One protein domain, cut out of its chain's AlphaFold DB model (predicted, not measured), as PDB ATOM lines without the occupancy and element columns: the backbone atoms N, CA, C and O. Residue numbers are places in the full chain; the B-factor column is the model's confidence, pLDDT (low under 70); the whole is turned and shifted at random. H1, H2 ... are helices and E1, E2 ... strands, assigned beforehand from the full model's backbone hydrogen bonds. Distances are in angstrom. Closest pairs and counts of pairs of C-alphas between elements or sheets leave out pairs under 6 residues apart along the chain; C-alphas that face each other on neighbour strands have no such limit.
ATOM      1  N   ARG A 252      15.973 -20.529  52.602       95.62
ATOM      2  CA  ARG A 252      15.554 -21.229  51.381       95.62
ATOM      3  C   ARG A 252      15.622 -20.274  50.183       95.62
ATOM      4  O   ARG A 252      14.907 -19.271  50.113       95.62
ATOM      5  N   ALA A 253      16.530 -20.551  49.250       92.06
ATOM      6  CA  ALA A 253      16.792 -19.738  48.063       92.06
ATOM      7  C   ALA A 253      15.816 -20.023  46.911       92.06
ATOM      8  O   ALA A 253      15.494 -19.119  46.133       92.06
ATOM      9  N   SER A 254      15.334 -21.260  46.790       88.38
ATOM     10  CA  SER A 254      14.297 -21.620  45.819       88.38
ATOM     11  C   SER A 254      12.892 -21.363  46.364       88.38
ATOM     12  O   SER A 254      12.679 -21.207  47.566       88.38
ATOM     13  N   ASN A 255      11.902 -21.391  45.476       86.00
ATOM     14  CA  ASN A 255      10.519 -21.563  45.900       86.00
ATOM     15  C   ASN A 255      10.332 -22.943  46.547       86.00
ATOM     16  O   ASN A 255      11.060 -23.890  46.223       86.00
ATOM     17  N   LYS A 256       9.328 -23.045  47.426       87.56
ATOM     18  CA  LYS A 256       8.824 -24.321  47.946       87.56
ATOM     19  C   LYS A 256       8.510 -25.257  46.780       87.56
ATOM     20  O   LYS A 256       7.915 -24.830  45.786       87.56
ATOM     21  N   SER A 257       8.943 -26.509  46.880       82.69
ATOM     22  CA  SER A 257       8.827 -27.463  45.780       82.69
ATOM     23  C   SER A 257       8.635 -28.886  46.281       82.69
ATOM     24  O   SER A 257       9.315 -29.334  47.202       82.69
ATOM     25  N   ASP A 258       7.774 -29.629  45.588       73.94
ATOM     26  CA  ASP A 258       7.606 -31.073  45.791       73.94
ATOM     27  C   ASP A 258       8.726 -31.892  45.127       73.94
ATOM     28  O   ASP A 258       8.750 -33.117  45.229       73.94
ATOM     29  N   VAL A 259       9.631 -31.238  44.389       76.06
ATOM     30  CA  VAL A 259      10.699 -31.901  43.633       76.06
ATOM     31  C   VAL A 259      12.060 -31.703  44.276       76.06
ATOM     32  O   VAL A 259      12.749 -32.680  44.519       76.06
ATOM     33  N   ALA A 260      12.487 -30.467  44.504       84.94
ATOM     34  CA  ALA A 260      13.712 -30.184  45.241       84.94
ATOM     35  C   ALA A 260      13.775 -28.710  45.619       84.94
ATOM     36  O   ALA A 260      13.318 -27.846  44.870       84.94
ATOM     37  N   GLU A 261      14.408 -28.433  46.746       90.94
ATOM     38  CA  GLU A 261      14.604 -27.094  47.268       90.94
ATOM     39  C   GLU A 261      16.091 -26.798  47.430       90.94
ATOM     40  O   GLU A 261      16.891 -27.684  47.738       90.94
ATOM     41  N   LEU A 262      16.459 -25.537  47.215       92.81
ATOM     42  CA  LEU A 262      17.805 -25.036  47.439       92.81
ATOM     43  C   LEU A 262      17.809 -24.195  48.708       92.81
ATOM     44  O   LEU A 262      17.114 -23.182  48.781       92.81
ATOM     45  N   TRP A 263      18.611 -24.600  49.681       97.12
ATOM     46  CA  TRP A 263      18.823 -23.902  50.941       97.12
ATOM     47  C   TRP A 263      20.269 -23.431  51.004       97.12
ATOM     48  O   TRP A 263      21.170 -24.168  50.615       97.12
ATOM     49  N   VAL A 264      20.504 -22.201  51.453       97.50
ATOM     50  CA  VAL A 264      21.834 -21.592  51.419       97.50
ATOM     51  C   VAL A 264      22.150 -20.844  52.699       97.50
ATOM     52  O   VAL A 264      21.329 -20.080  53.193       97.50
ATOM     53  N   ARG A 265      23.380 -21.011  53.185       97.75
ATOM     54  CA  ARG A 265      24.033 -20.126  54.148       97.75
ATOM     55  C   ARG A 265      25.143 -19.393  53.388       97.75
ATOM     56  O   ARG A 265      26.202 -19.976  53.151       97.75
ATOM     57  N   PRO A 266      24.877 -18.168  52.902       92.50
ATOM     58  CA  PRO A 266      25.650 -17.557  51.817       92.50
ATOM     59  C   PRO A 266      26.986 -16.964  52.266       92.50
ATOM     60  O   PRO A 266      27.796 -16.569  51.434       92.50
ATOM     61  N   LYS A 267      27.204 -16.846  53.577       93.12
ATOM     62  CA  LYS A 267      28.381 -16.194  54.131       93.12
ATOM     63  C   LYS A 267      28.852 -16.925  55.377       93.12
ATOM     64  O   LYS A 267      28.169 -16.906  56.396       93.12
ATOM     65  N   LEU A 268      30.025 -17.527  55.257       96.31
ATOM     66  CA  LEU A 268      30.792 -18.128  56.339       96.31
ATOM     67  C   LEU A 268      32.034 -17.270  56.621       96.31
ATOM     68  O   LEU A 268      32.416 -16.417  55.813       96.31
ATOM     69  N   ALA A 269      32.652 -17.462  57.782       95.00
ATOM     70  CA  ALA A 269      33.772 -16.659  58.272       95.00
ATOM     71  C   ALA A 269      35.003 -16.708  57.361       95.00
ATOM     72  O   ALA A 269      35.726 -15.723  57.238       95.00
ATOM     73  N   ASP A 270      35.210 -17.837  56.689       91.56
ATOM     74  CA  ASP A 270      36.284 -18.041  55.718       91.56
ATOM     75  C   ASP A 270      35.951 -17.507  54.312       91.56
ATOM     76  O   ASP A 270      36.651 -17.801  53.349       91.56
ATOM     77  N   GLY A 271      34.864 -16.743  54.172       92.94
ATOM     78  CA  GLY A 271      34.430 -16.177  52.899       92.94
ATOM     79  C   GLY A 271      33.691 -17.158  51.990       92.94
ATOM     80  O   GLY A 271      33.263 -16.758  50.909       92.94
ATOM     81  N   GLY A 272      33.505 -18.415  52.402       95.31
ATOM     82  CA  GLY A 272      32.735 -19.407  51.659       95.31
ATOM     83  C   GLY A 272      31.225 -19.376  51.927       95.31
ATOM     84  O   GLY A 272      30.707 -18.525  52.651       95.31
ATOM     85  N   ALA A 273      30.528 -20.362  51.362       97.31
ATOM     86  CA  ALA A 273      29.106 -20.619  51.587       97.31
ATOM     87  C   ALA A 273      28.820 -22.112  51.824       97.31
ATOM     88  O   ALA A 273      29.642 -22.988  51.525       97.31
ATOM     89  N   ALA A 274      27.631 -22.406  52.339       98.25
ATOM     90  CA  ALA A 274      27.080 -23.753  52.393       98.25
ATOM     91  C   ALA A 274      25.752 -23.818  51.643       98.25
ATOM     92  O   ALA A 274      24.951 -22.886  51.709       98.25
ATOM     93  N   VAL A 275      25.516 -24.922  50.937       97.94
ATOM     94  CA  VAL A 275      24.297 -25.129  50.150       97.94
ATOM     95  C   VAL A 275      23.753 -26.525  50.403       97.94
ATOM     96  O   VAL A 275      24.458 -27.503  50.183       97.94
ATOM     97  N   ALA A 276      22.493 -26.632  50.812       97.56
ATOM     98  CA  ALA A 276      21.783 -27.899  50.871       97.56
ATOM     99  C   ALA A 276      20.803 -28.011  49.698       97.56
ATOM    100  O   ALA A 276      19.962 -27.138  49.470       97.56
ATOM    101  N   VAL A 277      20.910 -29.111  48.959       94.69
ATOM    102  CA  VAL A 277      19.918 -29.531  47.974       94.69
ATOM    103  C   VAL A 277      19.001 -30.528  48.665       94.69
ATOM    104  O   VAL A 277      19.461 -31.579  49.112       94.69
ATOM    105  N   VAL A 278      17.724 -30.188  48.798       94.31
ATOM    106  CA  VAL A 278      16.765 -30.906  49.644       94.31
ATOM    107  C   VAL A 278      15.670 -31.526  48.789       94.31
ATOM    108  O   VAL A 278      14.937 -30.818  48.110       94.31
ATOM    109  N   TYR A 279      15.524 -32.847  48.844       92.06
ATOM    110  CA  TYR A 279      14.388 -33.582  48.295       92.06
ATOM    111  C   TYR A 279      13.503 -34.055  49.447       92.06
ATOM    112  O   TYR A 279      13.950 -34.809  50.303       92.06
ATOM    113  N   LYS A 280      12.232 -33.642  49.463       90.69
ATOM    114  CA  LYS A 280      11.297 -33.937  50.564       90.69
ATOM    115  C   LYS A 280      10.480 -35.227  50.377       90.69
ATOM    116  O   LYS A 280       9.506 -35.436  51.088       90.69
ATOM    117  N   GLY A 281      10.838 -36.089  49.421       84.50
ATOM    118  CA  GLY A 281      10.133 -37.362  49.202       84.50
ATOM    119  C   GLY A 281       8.936 -37.303  48.240       84.50
ATOM    120  O   GLY A 281       8.099 -38.202  48.270       84.50
ATOM    121  N   GLY A 282       8.821 -36.277  47.392       76.62
ATOM    122  CA  GLY A 282       7.679 -36.122  46.482       76.62
ATOM    123  C   GLY A 282       7.495 -37.270  45.476       76.62
ATOM    124  O   GLY A 282       8.447 -37.790  44.901       76.62
ATOM    125  N   SER A 283       6.239 -37.620  45.192       60.81
ATOM    126  CA  SER A 283       5.827 -38.756  44.344       60.81
ATOM    127  C   SER A 283       6.016 -38.573  42.833       60.81
ATOM    128  O   SER A 283       5.776 -39.487  42.043       60.81
ATOM    129  N   SER A 284       6.471 -37.398  42.386       54.09
ATOM    130  CA  SER A 284       6.698 -37.121  40.964       54.09
ATOM    131  C   SER A 284       8.092 -36.549  40.719       54.09
ATOM    132  O   SER A 284       8.303 -35.340  40.713       54.09
ATOM    133  N   LEU A 285       9.058 -37.430  40.460       52.22
ATOM    134  CA  LEU A 285      10.376 -37.032  39.968       52.22
ATOM    135  C   LEU A 285      10.395 -37.084  38.447       52.22
ATOM    136  O   LEU A 285      10.892 -38.001  37.800       52.22
ATOM    137  N   THR A 286       9.844 -36.036  37.862       50.66
ATOM    138  CA  THR A 286      10.194 -35.635  36.504       50.66
ATOM    139  C   THR A 286      11.635 -35.163  36.471       50.66
ATOM    140  O   THR A 286      12.058 -34.517  37.428       50.66
ATOM    141  N   ARG A 287      12.378 -35.406  35.383       49.25
ATOM    142  CA  ARG A 287      13.673 -34.742  35.157       49.25
ATOM    143  C   ARG A 287      13.465 -33.253  35.430       49.25
ATOM    144  O   ARG A 287      12.661 -32.621  34.747       49.25
ATOM    145  N   ALA A 288      14.078 -32.741  36.485       51.16
ATOM    146  CA  ALA A 288      13.812 -31.403  36.968       51.16
ATOM    147  C   ALA A 288      15.078 -30.587  36.852       51.16
ATOM    148  O   ALA A 288      16.156 -31.035  37.228       51.16
ATOM    149  N   ARG A 289      14.929 -29.393  36.297       55.66
ATOM    150  CA  ARG A 289      15.974 -28.384  36.302       55.66
ATOM    151  C   ARG A 289      15.481 -27.254  37.184       55.66
ATOM    152  O   ARG A 289      14.334 -26.829  37.047       55.66
ATOM    153  N   LEU A 290      16.326 -26.790  38.095       55.16
ATOM    154  CA  LEU A 290      16.111 -25.489  38.711       55.16
ATOM    155  C   LEU A 290      16.303 -24.446  37.603       55.16
ATOM    156  O   LEU A 290      17.374 -24.354  37.007       55.16
ATOM    157  N   GLU A 291      15.241 -23.721  37.277       57.38
ATOM    158  CA  GLU A 291      15.242 -22.596  36.347       57.38
ATOM    159  C   GLU A 291      14.908 -21.322  37.121       57.38
ATOM    160  O   GLU A 291      14.173 -21.333  38.109       57.38
ATOM    161  N   ARG A 292      15.491 -20.199  36.712       52.25
ATOM    162  CA  ARG A 292      15.205 -18.915  37.345       52.25
ATOM    163  C   ARG A 292      13.783 -18.491  36.992       52.25
ATOM    164  O   ARG A 292      13.398 -18.569  35.825       52.25
ATOM    165  N   ASN A 293      13.018 -18.009  37.972       50.47
ATOM    166  CA  ASN A 293      11.727 -17.397  37.682       50.47
ATOM    167  C   ASN A 293      11.943 -16.170  36.767       50.47
ATOM    168  O   ASN A 293      12.662 -15.254  37.175       50.47
ATOM    169  N   PRO A 294      11.320 -16.103  35.572       48.12
ATOM    170  CA  PRO A 294      11.466 -14.963  34.666       48.12
ATOM    171  C   PRO A 294      11.097 -13.608  35.291       48.12
ATOM    172  O   PRO A 294      11.564 -12.578  34.818       48.12
ATOM    173  N   SER A 295      10.278 -13.598  36.352       52.97
ATOM    174  CA  SER A 295       9.794 -12.387  37.026       52.97
ATOM    175  C   SER A 295      10.450 -12.084  38.383       52.97
ATOM    176  O   SER A 295       9.995 -11.173  39.072       52.97
ATOM    177  N   GLY A 296      11.509 -12.799  38.802       55.41
ATOM    178  CA  GLY A 296      12.099 -12.581  40.132       55.41
ATOM    179  C   GLY A 296      13.501 -13.152  40.377       55.41
ATOM    180  O   GLY A 296      14.209 -13.589  39.470       55.41
ATOM    181  N   SER A 297      13.919 -13.114  41.648       53.47
ATOM    182  CA  SER A 297      15.209 -13.626  42.145       53.47
ATOM    183  C   SER A 297      15.155 -15.072  42.657       53.47
ATOM    184  O   SER A 297      16.186 -15.621  43.027       53.47
ATOM    185  N   ALA A 298      13.973 -15.695  42.688       56.19
ATOM    186  CA  ALA A 298      13.788 -17.055  43.193       56.19
ATOM    187  C   ALA A 298      13.882 -18.115  42.081       56.19
ATOM    188  O   ALA A 298      13.433 -17.897  40.950       56.19
ATOM    189  N   TRP A 299      14.422 -19.284  42.426       58.03
ATOM    190  CA  TRP A 299      14.448 -20.455  41.547       58.03
ATOM    191  C   TRP A 299      13.135 -21.229  41.607       58.03
ATOM    192  O   TRP A 299      12.571 -21.438  42.683       58.03
ATOM    193  N   THR A 300      12.679 -21.706  40.456       56.66
ATOM    194  CA  THR A 300      11.594 -22.674  40.329       56.66
ATOM    195  C   THR A 300      12.152 -23.984  39.802       56.66
ATOM    196  O   THR A 300      13.009 -24.025  38.926       56.66
ATOM    197  N   THR A 301      11.662 -25.104  40.311       58.09
ATOM    198  CA  THR A 301      11.921 -26.398  39.678       58.09
ATOM    199  C   THR A 301      10.986 -26.556  38.484       58.09
ATOM    200  O   THR A 301       9.776 -26.708  38.668       58.09
ATOM    201  N   ARG A 302      11.515 -26.550  37.256       57.28
ATOM    202  CA  ARG A 302      10.727 -26.871  36.064       57.28
ATOM    203  C   ARG A 302      10.721 -28.376  35.829       57.28
ATOM    204  O   ARG A 302      11.773 -29.003  35.700       57.28
ATOM    205  N   LYS A 303       9.520 -28.950  35.718       56.97
ATOM    206  CA  LYS A 303       9.313 -30.336  35.279       56.97
ATOM    207  C   LYS A 303       9.607 -30.429  33.773       56.97
ATOM    208  O   LYS A 303       8.921 -29.785  32.985       56.97
ATOM    209  N   ILE A 304      10.609 -31.214  33.366       49.75
ATOM    210  CA  ILE A 304      10.997 -31.398  31.946       49.75
ATOM    211  C   ILE A 304      10.343 -32.658  31.334       49.75
ATOM    212  O   ILE A 304      10.407 -32.876  30.129       49.75
ATOM    213  N   GLY A 305       9.639 -33.473  32.128       50.41
ATOM    214  CA  GLY A 305       8.801 -34.565  31.613       50.41
ATOM    215  C   GLY A 305       8.368 -35.561  32.688       50.41
ATOM    216  O   GLY A 305       9.179 -35.896  33.546       50.41
ATOM    217  N   ALA A 306       7.107 -36.014  32.640       45.03
ATOM    218  CA  ALA A 306       6.485 -36.963  33.576       45.03
ATOM    219  C   ALA A 306       7.204 -38.323  33.592       45.03
ATOM    220  O   ALA A 306       7.190 -39.037  32.594       45.03
ATOM    221  N   VAL A 307       7.798 -38.707  34.725       48.81
ATOM    222  CA  VAL A 307       8.273 -40.078  34.963       48.81
ATOM    223  C   VAL A 307       7.698 -40.530  36.301       48.81
ATOM    224  O   VAL A 307       7.957 -39.898  37.323       48.81
ATOM    225  N   GLN A 308       6.900 -41.601  36.299       50.56
ATOM    226  CA  GLN A 308       6.489 -42.268  37.536       50.56
ATOM    227  C   GLN A 308       7.721 -42.860  38.230       50.56
ATOM    228  O   GLN A 308       8.573 -43.498  37.595       50.56
ATOM    229  N   LEU A 309       7.824 -42.650  39.541       50.47
ATOM    230  CA  LEU A 309       8.901 -43.198  40.352       50.47
ATOM    231  C   LEU A 309       8.716 -44.702  40.558       50.47
ATOM    232  O   LEU A 309       8.094 -45.171  41.496       50.47
ATOM    233  N   GLY A 310       9.322 -45.495  39.678       47.97
ATOM    234  CA  GLY A 310       9.617 -46.893  39.979       47.97
ATOM    235  C   GLY A 310      10.905 -47.016  40.802       47.97
ATOM    236  O   GLY A 310      11.988 -46.815  40.252       47.97
ATOM    237  N   LYS A 311      10.765 -47.393  42.080       62.91
ATOM    238  CA  LYS A 311      11.775 -47.865  43.059       62.91
ATOM    239  C   LYS A 311      12.896 -46.893  43.477       62.91
ATOM    240  O   LYS A 311      12.989 -46.613  44.662       62.91
ATOM    241  N   THR A 312      13.717 -46.360  42.572       62.78
ATOM    242  CA  THR A 312      14.796 -45.393  42.886       62.78
ATOM    243  C   THR A 312      15.237 -44.684  41.601       62.78
ATOM    244  O   THR A 312      15.351 -45.324  40.551       62.78
ATOM    245  N   LYS A 313      15.489 -43.369  41.639       72.50
ATOM    246  CA  LYS A 313      15.949 -42.578  40.480       72.50
ATOM    247  C   LYS A 313      17.132 -41.685  40.848       72.50
ATOM    248  O   LYS A 313      17.352 -41.384  42.013       72.50
ATOM    249  N   LYS A 314      17.878 -41.243  39.835       77.19
ATOM    250  CA  LYS A 314      18.910 -40.211  39.970       77.19
ATOM    251  C   LYS A 314      18.303 -38.854  39.611       77.19
ATOM    252  O   LYS A 314      17.860 -38.667  38.477       77.19
ATOM    253  N   LEU A 315      18.274 -37.934  40.565       76.81
ATOM    254  CA  LEU A 315      17.851 -36.548  40.387       76.81
ATOM    255  C   LEU A 315      19.096 -35.672  40.295       76.81
ATOM    256  O   LEU A 315      19.860 -35.616  41.250       76.81
ATOM    257  N   THR A 316      19.303 -35.004  39.163       79.31
ATOM    258  CA  THR A 316      20.426 -34.076  38.975       79.31
ATOM    259  C   THR A 316      19.920 -32.643  38.999       79.31
ATOM    260  O   THR A 316      19.007 -32.304  38.250       79.31
ATOM    261  N   LEU A 317      20.518 -31.817  39.852       79.56
ATOM    262  CA  LEU A 317      20.172 -30.420  40.071       79.56
ATOM    263  C   LEU A 317      21.413 -29.554  39.893       79.56
ATOM    264  O   LEU A 317      22.487 -29.899  40.376       79.56
ATOM    265  N   HIS A 318      21.240 -28.422  39.219       85.06
ATOM    266  CA  HIS A 318      22.289 -27.425  39.073       85.06
ATOM    267  C   HIS A 318      22.264 -26.465  40.263       85.06
ATOM    268  O   HIS A 318      21.228 -25.852  40.532       85.06
ATOM    269  N   VAL A 319      23.395 -26.320  40.949       88.44
ATOM    270  CA  VAL A 319      23.617 -25.320  41.996       88.44
ATOM    271  C   VAL A 319      24.409 -24.159  41.389       88.44
ATOM    272  O   VAL A 319      25.591 -24.336  41.094       88.44
ATOM    273  N   PRO A 320      23.788 -22.987  41.179       87.81
ATOM    274  CA  PRO A 320      24.446 -21.824  40.585       87.81
ATOM    275  C   PRO A 320      25.366 -21.132  41.600       87.81
ATOM    276  O   PRO A 320      25.082 -21.138  42.798       87.81
ATOM    277  N   PHE A 321      26.420 -20.467  41.125       88.12
ATOM    278  CA  PHE A 321      27.153 -19.466  41.911       88.12
ATOM    279  C   PHE A 321      26.745 -18.072  41.448       88.12
ATOM    280  O   PHE A 321      26.473 -17.880  40.266       88.12
ATOM    281  N   GLY A 322      26.714 -17.097  42.352       85.12
ATOM    282  CA  GLY A 322      26.285 -15.747  42.005       85.12
ATOM    283  C   GLY A 322      25.360 -15.096  43.023       85.12
ATOM    284  O   GLY A 322      25.176 -15.554  44.156       85.12
ATOM    285  N   ALA A 323      24.709 -14.030  42.560       80.06
ATOM    286  CA  ALA A 323      23.638 -13.343  43.277       80.06
ATOM    287  C   ALA A 323      22.497 -14.297  43.683       80.06
ATOM    288  O   ALA A 323      21.772 -14.046  44.640       80.06
ATOM    289  N   GLU A 324      22.359 -15.409  42.969       75.19
ATOM    290  CA  GLU A 324      21.321 -16.418  43.114       75.19
ATOM    291  C   GLU A 324      21.376 -17.195  44.424       75.19
ATOM    292  O   GLU A 324      20.332 -17.507  44.997       75.19
ATOM    293  N   ILE A 325      22.583 -17.482  44.903       85.62
ATOM    294  CA  ILE A 325      22.814 -18.076  46.222       85.62
ATOM    295  C   ILE A 325      23.429 -17.057  47.185       85.62
ATOM    296  O   ILE A 325      23.889 -17.430  48.253       85.62
ATOM    297  N   GLY A 326      23.460 -15.772  46.810       87.75
ATOM    298  CA  GLY A 326      24.055 -14.707  47.618       87.75
ATOM    299  C   GLY A 326      25.565 -14.851  47.834       87.75
ATOM    300  O   GLY A 326      26.098 -14.238  48.754       87.75
ATOM    301  N   TRP A 327      26.244 -15.653  47.010       92.75
ATOM    302  CA  TRP A 327      27.664 -15.956  47.143       92.75
ATOM    303  C   TRP A 327      28.316 -16.166  45.780       92.75
ATOM    304  O   TRP A 327      27.768 -16.839  44.910       92.75
ATOM    305  N   SER A 328      29.508 -15.612  45.590       90.56
ATOM    306  CA  SER A 328      30.349 -15.841  44.414       90.56
ATOM    307  C   SER A 328      31.788 -16.035  44.873       90.56
ATOM    308  O   SER A 328      32.203 -15.304  45.774       90.56
ATOM    309  N   PRO A 329      32.552 -16.956  44.263       90.94
ATOM    310  CA  PRO A 329      33.965 -17.104  44.584       90.94
ATOM    311  C   PRO A 329      34.724 -15.832  44.172       90.94
ATOM    312  O   PRO A 329      34.665 -15.461  42.995       90.94
ATOM    313  N   PRO A 330      35.431 -15.152  45.092       90.25
ATOM    314  CA  PRO A 330      36.254 -13.984  44.768       90.25
ATOM    315  C   PRO A 330      37.218 -14.173  43.584       90.25
ATOM    316  O   PRO A 330      37.363 -13.268  42.763       90.25
ATOM    317  N   SER A 331      37.844 -15.344  43.453       90.75
ATOM    318  CA  SER A 331      38.750 -15.694  42.348       90.75
ATOM    319  C   SER A 331      38.033 -16.040  41.037       90.75
ATOM    320  O   SER A 331      38.677 -16.317  40.024       90.75
ATOM    321  N   GLY A 332      36.698 -16.071  41.043       92.38
ATOM    322  CA  GLY A 332      35.873 -16.559  39.940       92.38
ATOM    323  C   GLY A 332      35.788 -18.086  39.854       92.38
ATOM    324  O   GLY A 332      35.113 -18.596  38.964       92.38
ATOM    325  N   THR A 333      36.441 -18.822  40.764       94.19
ATOM    326  CA  THR A 333      36.409 -20.292  40.807       94.19
ATOM    327  C   THR A 333      36.138 -20.795  42.225       94.19
ATOM    328  O   THR A 333      36.858 -20.470  43.166       94.19
ATOM    329  N   ALA A 334      35.103 -21.617  42.384       94.81
ATOM    330  CA  ALA A 334      34.744 -22.248  43.646       94.81
ATOM    331  C   ALA A 334      35.268 -23.685  43.706       94.81
ATOM    332  O   ALA A 334      35.048 -24.459  42.776       94.81
ATOM    333  N   SER A 335      35.881 -24.064  44.825       95.94
ATOM    334  CA  SER A 335      36.115 -25.462  45.185       95.94
ATOM    335  C   SER A 335      34.885 -26.007  45.911       95.94
ATOM    336  O   SER A 335      34.423 -25.420  46.898       95.94
ATOM    337  N   VAL A 336      34.336 -27.111  45.401       96.50
ATOM    338  CA  VAL A 336      33.084 -27.705  45.880       96.50
ATOM    339  C   VAL A 336      33.355 -29.046  46.552       96.50
ATOM    340  O   VAL A 336      34.033 -29.915  45.996       96.50
ATOM    341  N   ARG A 337      32.773 -29.249  47.734       96.25
ATOM    342  CA  ARG A 337      32.834 -30.511  48.481       96.25
ATOM    343  C   ARG A 337      31.442 -30.960  48.906       96.25
ATOM    344  O   ARG A 337      30.684 -30.156  49.439       96.25
ATOM    345  N   ASP A 338      31.132 -32.234  48.689       96.50
ATOM    346  CA  ASP A 338      29.949 -32.900  49.236       96.50
ATOM    347  C   ASP A 338      30.292 -33.465  50.619       96.50
ATOM    348  O   ASP A 338      31.143 -34.350  50.759       96.50
ATOM    349  N   ILE A 339      29.641 -32.923  51.646       97.06
ATOM    350  CA  ILE A 339      29.923 -33.213  53.053       97.06
ATOM    351  C   ILE A 339      29.473 -34.618  53.448       97.06
ATOM    352  O   ILE A 339      30.164 -35.300  54.209       97.06
ATOM    353  N   TYR A 340      28.329 -35.078  52.941       95.25
ATOM    354  CA  TYR A 340      27.822 -36.405  53.293       95.25
ATOM    355  C   TYR A 340      28.516 -37.499  52.488       95.25
ATOM    356  O   TYR A 340      28.823 -38.552  53.046       95.25
ATOM    357  N   ALA A 341      28.838 -37.240  51.218       93.75
ATOM    358  CA  ALA A 341      29.641 -38.163  50.419       93.75
ATOM    359  C   ALA A 341      31.137 -38.141  50.791       93.75
ATOM    360  O   ALA A 341      31.865 -39.062  50.425       93.75
ATOM    361  N   ARG A 342      31.596 -37.116  51.529       93.38
ATOM    362  CA  ARG A 342      33.006 -36.875  51.895       93.38
ATOM    363  C   ARG A 342      33.931 -36.813  50.675       93.38
ATOM    364  O   ARG A 342      35.070 -37.280  50.716       93.38
ATOM    365  N   THR A 343      33.448 -36.228  49.584       94.12
ATOM    366  CA  THR A 343      34.156 -36.156  48.300       94.12
ATOM    367  C   THR A 343      34.261 -34.718  47.806       94.12
ATOM    368  O   THR A 343      33.358 -33.902  47.981       94.12
ATOM    369  N   SER A 344      35.386 -34.391  47.167       94.38
ATOM    370  CA  SER A 344      35.480 -33.162  46.376       94.38
ATOM    371  C   SER A 344      34.771 -33.373  45.041       94.38
ATOM    372  O   SER A 344      34.955 -34.405  44.396       94.38
ATOM    373  N   LEU A 345      33.986 -32.382  44.628       93.81
ATOM    374  CA  LEU A 345      33.375 -32.317  43.302       93.81
ATOM    375  C   LEU A 345      34.232 -31.502  42.319       93.81
ATOM    376  O   LEU A 345      33.814 -31.292  41.183       93.81
ATOM    377  N   GLY A 346      35.423 -31.062  42.735       93.44
ATOM    378  CA  GLY A 346      36.345 -30.264  41.932       93.44
ATOM    379  C   GLY A 346      36.073 -28.760  41.976       93.44
ATOM    380  O   GLY A 346      35.328 -28.256  42.820       93.44
ATOM    381  N   GLU A 347      36.724 -28.054  41.058       95.12
ATOM    382  CA  GLU A 347      36.637 -26.606  40.893       95.12
ATOM    383  C   GLU A 347      35.643 -26.234  39.783       95.12
ATOM    384  O   GLU A 347      35.623 -26.862  38.723       95.12
ATOM    385  N   HIS A 348      34.832 -25.202  40.014       94.00
ATOM    386  CA  HIS A 348      33.747 -24.784  39.119       94.00
ATOM    387  C   HIS A 348      33.672 -23.254  39.043       94.00
ATOM    388  O   HIS A 348      33.906 -22.575  40.039       94.00
ATOM    389  N   THR A 349      33.313 -22.688  37.889       91.00
ATOM    390  CA  THR A 349      33.290 -21.222  37.685       91.00
ATOM    391  C   THR A 349      31.893 -20.604  37.719       91.00
ATOM    392  O   THR A 349      31.737 -19.460  38.129       91.00
ATOM    393  N   SER A 350      30.859 -21.345  37.313       85.38
ATOM    394  CA  SER A 350      29.483 -20.827  37.202       85.38
ATOM    395  C   SER A 350      28.458 -21.551  38.078       85.38
ATOM    396  O   SER A 350      27.364 -21.042  38.307       85.38
ATOM    397  N   GLY A 351      28.786 -22.754  38.537       89.56
ATOM    398  CA  GLY A 351      27.891 -23.623  39.288       89.56
ATOM    399  C   GLY A 351      28.295 -25.084  39.137       89.56
ATOM    400  O   GLY A 351      29.178 -25.406  38.345       89.56
ATOM    401  N   VAL A 352      27.632 -25.965  39.876       90.62
ATOM    402  CA  VAL A 352      27.939 -27.400  39.939       90.62
ATOM    403  C   VAL A 352      26.665 -28.227  39.801       90.62
ATOM    404  O   VAL A 352      25.646 -27.928  40.422       90.62
ATOM    405  N   ASP A 353      26.716 -29.286  38.995       87.31
ATOM    406  CA  ASP A 353      25.635 -30.267  38.922       87.31
ATOM    407  C   ASP A 353      25.811 -31.317  40.019       87.31
ATOM    408  O   ASP A 353      26.818 -32.022  40.086       87.31
ATOM    409  N   VAL A 354      24.794 -31.456  40.862       87.19
ATOM    410  CA  VAL A 354      24.767 -32.402  41.977       87.19
ATOM    411  C   VAL A 354      23.689 -33.431  41.732       87.19
ATOM    412  O   VAL A 354      22.617 -33.121  41.217       87.19
ATOM    413  N   SER A 355      23.979 -34.684  42.068       82.19
ATOM    414  CA  SER A 355      23.040 -35.781  41.873       82.19
ATOM    415  C   SER A 355      22.664 -36.438  43.188       82.19
ATOM    416  O   SER A 355      23.541 -36.835  43.944       82.19
ATOM    417  N   LEU A 356      21.366 -36.624  43.399       83.12
ATOM    418  CA  LEU A 356      20.803 -37.368  44.515       83.12
ATOM    419  C   LEU A 356      20.213 -38.680  44.008       83.12
ATOM    420  O   LEU A 356      19.545 -38.720  42.971       83.12
ATOM    421  N   THR A 357      20.437 -39.752  44.757       83.56
ATOM    422  CA  THR A 357      19.691 -40.998  44.589       83.56
ATOM    423  C   THR A 357      18.441 -40.889  45.442       83.56
ATOM    424  O   THR A 357      18.534 -40.785  46.657       83.56
ATOM    425  N   VAL A 358      17.279 -40.866  44.802       83.38
ATOM    426  CA  VAL A 358      16.009 -40.494  45.427       83.38
ATOM    427  C   VAL A 358      14.977 -41.600  45.269       83.38
ATOM    428  O   VAL A 358      14.853 -42.224  44.207       83.38
ATOM    429  N   THR A 359      14.221 -41.814  46.338       82.81
ATOM    430  CA  THR A 359      13.139 -42.793  46.424       82.81
ATOM    431  C   THR A 359      11.852 -42.063  46.791       82.81
ATOM    432  O   THR A 359      11.863 -41.115  47.574       82.81
ATOM    433  N   GLU A 360      10.731 -42.447  46.188       81.81
ATOM    434  CA  GLU A 360       9.426 -41.872  46.526       81.81
ATOM    435  C   GLU A 360       9.123 -42.042  48.022       81.81
ATOM    436  O   GLU A 360       9.360 -43.109  48.586       81.81
ATOM    437  N   GLY A 361       8.641 -40.979  48.667       83.00
ATOM    438  CA  GLY A 361       8.306 -40.968  50.092       83.00
ATOM    439  C   GLY A 361       9.500 -40.934  51.051       83.00
ATOM    440  O   GLY A 361       9.290 -40.834  52.255       83.00
ATOM    441  N   ILE A 362      10.741 -40.992  50.557       88.81
ATOM    442  CA  ILE A 362      11.946 -40.952  51.394       88.81
ATOM    443  C   ILE A 362      12.689 -39.644  51.119       88.81
ATOM    444  O   ILE A 362      13.247 -39.490  50.029       88.81
ATOM    445  N   PRO A 363      12.708 -38.691  52.069       93.81
ATOM    446  CA  PRO A 363      13.487 -37.476  51.910       93.81
ATOM    447  C   PRO A 363      14.978 -37.778  51.786       93.81
ATOM    448  O   PRO A 363      15.468 -38.721  52.395       93.81
ATOM    449  N   GLU A 364      15.696 -36.954  51.035       93.25
ATOM    450  CA  GLU A 364      17.148 -37.032  50.876       93.25
ATOM    451  C   GLU A 364      17.745 -35.637  50.716       93.25
ATOM    452  O   GLU A 364      17.064 -34.675  50.353       93.25
ATOM    453  N   THR A 365      19.047 -35.522  50.957       95.88
ATOM    454  CA  THR A 365      19.757 -34.260  50.767       95.88
ATOM    455  C   THR A 365      21.207 -34.465  50.356       95.88
ATOM    456  O   THR A 365      21.818 -35.489  50.662       95.88
ATOM    457  N   VAL A 366      21.766 -33.451  49.706       95.69
ATOM    458  CA  VAL A 366      23.210 -33.241  49.606       95.69
ATOM    459  C   VAL A 366      23.530 -31.911  50.273       95.69
ATOM    460  O   VAL A 366      22.887 -30.907  49.968       95.69
ATOM    461  N   LEU A 367      24.530 -31.904  51.155       98.00
ATOM    462  CA  LEU A 367      25.060 -30.701  51.787       98.00
ATOM    463  C   LEU A 367      26.436 -30.394  51.195       98.00
ATOM    464  O   LEU A 367      27.346 -31.221  51.247       98.00
ATOM    465  N   LEU A 368      26.578 -29.206  50.623       98.12
ATOM    466  CA  LEU A 368      27.775 -28.749  49.937       98.12
ATOM    467  C   LEU A 368      28.478 -27.665  50.740       98.12
ATOM    468  O   LEU A 368      27.842 -26.729  51.231       98.12
ATOM    469  N   ARG A 369      29.806 -27.737  50.758       97.44
ATOM    470  CA  ARG A 369      30.691 -26.651  51.175       97.44
ATOM    471  C   ARG A 369      31.310 -26.011  49.932       97.44
ATOM    472  O   ARG A 369      31.925 -26.708  49.124       97.44
ATOM    473  N   LEU A 370      31.136 -24.695  49.782       96.62
ATOM    474  CA  LEU A 370      31.668 -23.891  48.676       96.62
ATOM    475  C   LEU A 370      32.753 -22.938  49.184       96.62
ATOM    476  O   LEU A 370      32.465 -22.022  49.950       96.62
ATOM    477  N   SER A 371      33.996 -23.130  48.765       94.88
ATOM    478  CA  SER A 371      35.132 -22.286  49.170       94.88
ATOM    479  C   SER A 371      35.775 -21.625  47.959       94.88
ATOM    480  O   SER A 371      35.606 -22.113  46.839       94.88
ATOM    481  N   ASP A 372      36.500 -20.526  48.156       91.94
ATOM    482  CA  ASP A 372      37.329 -19.991  47.079       91.94
ATOM    483  C   ASP A 372      38.453 -20.984  46.743       91.94
ATOM    484  O   ASP A 372      39.131 -21.516  47.630       91.94
ATOM    485  N   ALA A 373      38.645 -21.266  45.452       83.25
ATOM    486  CA  ALA A 373      39.666 -22.203  45.005       83.25
ATOM    487  C   ALA A 373      41.082 -21.774  45.425       83.25
ATOM    488  O   ALA A 373      41.890 -22.634  45.787       83.25
ATOM    489  N   ALA A 374      41.379 -20.469  45.435       76.38
ATOM    490  CA  ALA A 374      42.692 -19.941  45.801       76.38
ATOM    491  C   ALA A 374      43.058 -20.260  47.261       76.38
ATOM    492  O   ALA A 374      44.187 -20.676  47.535       76.38
ATOM    493  N   ASP A 375      42.088 -20.169  48.173       73.62
ATOM    494  CA  ASP A 375      42.293 -20.457  49.596       73.62
ATOM    495  C   ASP A 375      42.426 -21.963  49.859       73.62
ATOM    496  O   ASP A 375      43.247 -22.397  50.670       73.62
ATOM    497  N   SER A 376      41.681 -22.792  49.119       63.12
ATOM    498  CA  SER A 376      41.759 -24.251  49.269       63.12
ATOM    499  C   SER A 376      43.140 -24.814  48.891       63.12
ATOM    500  O   SER A 376      43.640 -25.740  49.539       63.12
ATOM    501  N   ARG A 377      43.801 -24.208  47.892       58.53
ATOM    502  CA  ARG A 377      45.158 -24.570  47.449       58.53
ATOM    503  C   ARG A 377      46.224 -24.183  48.474       58.53
ATOM    504  O   ARG A 377      47.077 -25.011  48.794       58.53
ATOM    505  N   ALA A 378      46.126 -22.990  49.062       50.91
ATOM    506  CA  ALA A 378      47.039 -22.533  50.113       50.91
ATOM    507  C   ALA A 378      47.040 -23.459  51.347       50.91
ATOM    508  O   ALA A 378      48.098 -23.755  51.902       50.91
ATOM    509  N   VAL A 379      45.875 -23.990  51.740       50.25
ATOM    510  CA  VAL A 379      45.764 -24.957  52.849       50.25
ATOM    511  C   VAL A 379      46.402 -26.308  52.493       50.25
ATOM    512  O   VAL A 379      46.975 -26.966  53.363       50.25
ATOM    513  N   SER A 380      46.322 -26.734  51.227       45.75
ATOM    514  CA  SER A 380      46.926 -27.992  50.760       45.75
ATOM    515  C   SER A 380      48.450 -27.941  50.622       45.75
ATOM    516  O   SER A 380      49.110 -28.937  50.914       45.75
ATOM    517  N   ASP A 381      49.005 -26.790  50.238       39.31
ATOM    518  CA  ASP A 381      50.453 -26.608  50.088       39.31
ATOM    519  C   ASP A 381      51.144 -26.393  51.439       39.31
ATOM    520  O   ASP A 381      52.282 -26.808  51.613       39.31
ATOM    521  N   ALA A 382      50.440 -25.850  52.438       35.38
ATOM    522  CA  ALA A 382      50.944 -25.731  53.809       35.38
ATOM    523  C   ALA A 382      50.961 -27.063  54.598       35.38
ATOM    524  O   ALA A 382      51.456 -27.104  55.724       35.38
ATOM    525  N   ARG A 383      50.385 -28.144  54.047       37.72
ATOM    526  CA  ARG A 383      50.339 -29.490  54.657       37.72
ATOM    527  C   ARG A 383      51.307 -30.495  54.011       37.72
ATOM    528  O   ARG A 383      51.254 -31.676  54.360       37.72
TER     529      ARG A 383
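What this domain is: This is residues 252 to 383 of the 384 residues of the protein "Alpha-galactosidase" of Pycnococcus provasolii (UniProt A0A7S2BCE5). Look for a lopsided sandwich: a twisted five-stranded sheet, E1, E2, E9, E6 and E7, has the two-stranded sheet of E5 and E8 packed over part of one face, and the hairpin of E3 and E4 sits beside E5. H1 continues from the end of E9, and residues 378 to 383 stick out from the body. The printed part has 132 residues, with nine named strands and one named helix in the order E1 to E9, then H1; the class is mostly strand. The large sheet runs E1, E2, E9, E6, E7, and its strands, like those of the two small sheets, are antiparallel. The whole is compact, with a radius of gyration of the C-alphas of 15.4 A and spans of 50 by 34 by 20 A.

How they stand to each other: Begin with E9, residues 364 to 372, an inner strand of the large sheet. On it pairs E2, residues 273 to 279, at 162 degrees, where N 275 and O 368 are 3.0 A apart, within hydrogen-bond range. E1, residues 261 to 265, is an edge strand and forms a hairpin with E2; N 263 and O 276 are 2.9 A apart. The other neighbour of E9 is E6, residues 334 to 338, at 150 degrees, with N 335 and O 371 at 2.8 A. E6 and the edge strand E7, residues 343 to 348, form a hairpin, with N 345 and O 336 at 2.8 A. Now look across to E5, residues 313 to 320, and E8, residues 351 to 358, whose N 317 and O 354 are 2.8 A apart. This sheet and the large one form a sandwich, two sheets face to face, 9.4 A centre to centre where they face each other, with their best planes 35 degrees apart. The closest C-alphas of E8 and E9 are those of Val 358 and Glu 364, 6.6 A apart. E3, residues 288 to 292, and E4, residues 299 to 303, form a hairpin with N 291 and O 300 at 2.8 A. The closest C-alphas of E3 and E5 are those of Arg 289 and Leu 317, 6.0 A apart; E4 and E1 are near each other, while E3 and E8 are apart. H1, residues 373 to 381, is on the large sheet over E6, at a height over the sheet of 10.5 A, and only just stands up from it, its line rising 42 degrees. The closest C-alphas of H1 and E6 are those of Ala 373 and Ser 335, 4.8 A apart. In H1 every O i to N i+4 pair is within hydrogen-bond range.

Where its parts are: Find C-alpha 261 at (14.604, -27.094, 47.268), where E1 begins; it is 13.6 A long, and E2 after it 19.9 A. E3 measures 12.6 A and E4 12.8 A. E5 runs 22.4 A from C-alpha 313 at (15.949, -42.578, 40.480). E6 spans 13.0 A, E7 14.6 A and E8 21.5 A. E9, the longest strand by residues, covers 26.7 A. H1 is 12.7 A long and ends at C-alpha 381, at (50.453, -26.608, 50.088).

The domain as a whole: The two C-alphas farthest apart are those of Gln 308 and Ala 382, 50.1 A. The printed part has no cut, and its one long link is E5 to E6, the 13 residues 321 to 333. Read the B-factor column for the model's confidence: the mean pLDDT of the printed part is 78.9, and residues 283 to 312 and 376 to 383 are under 70.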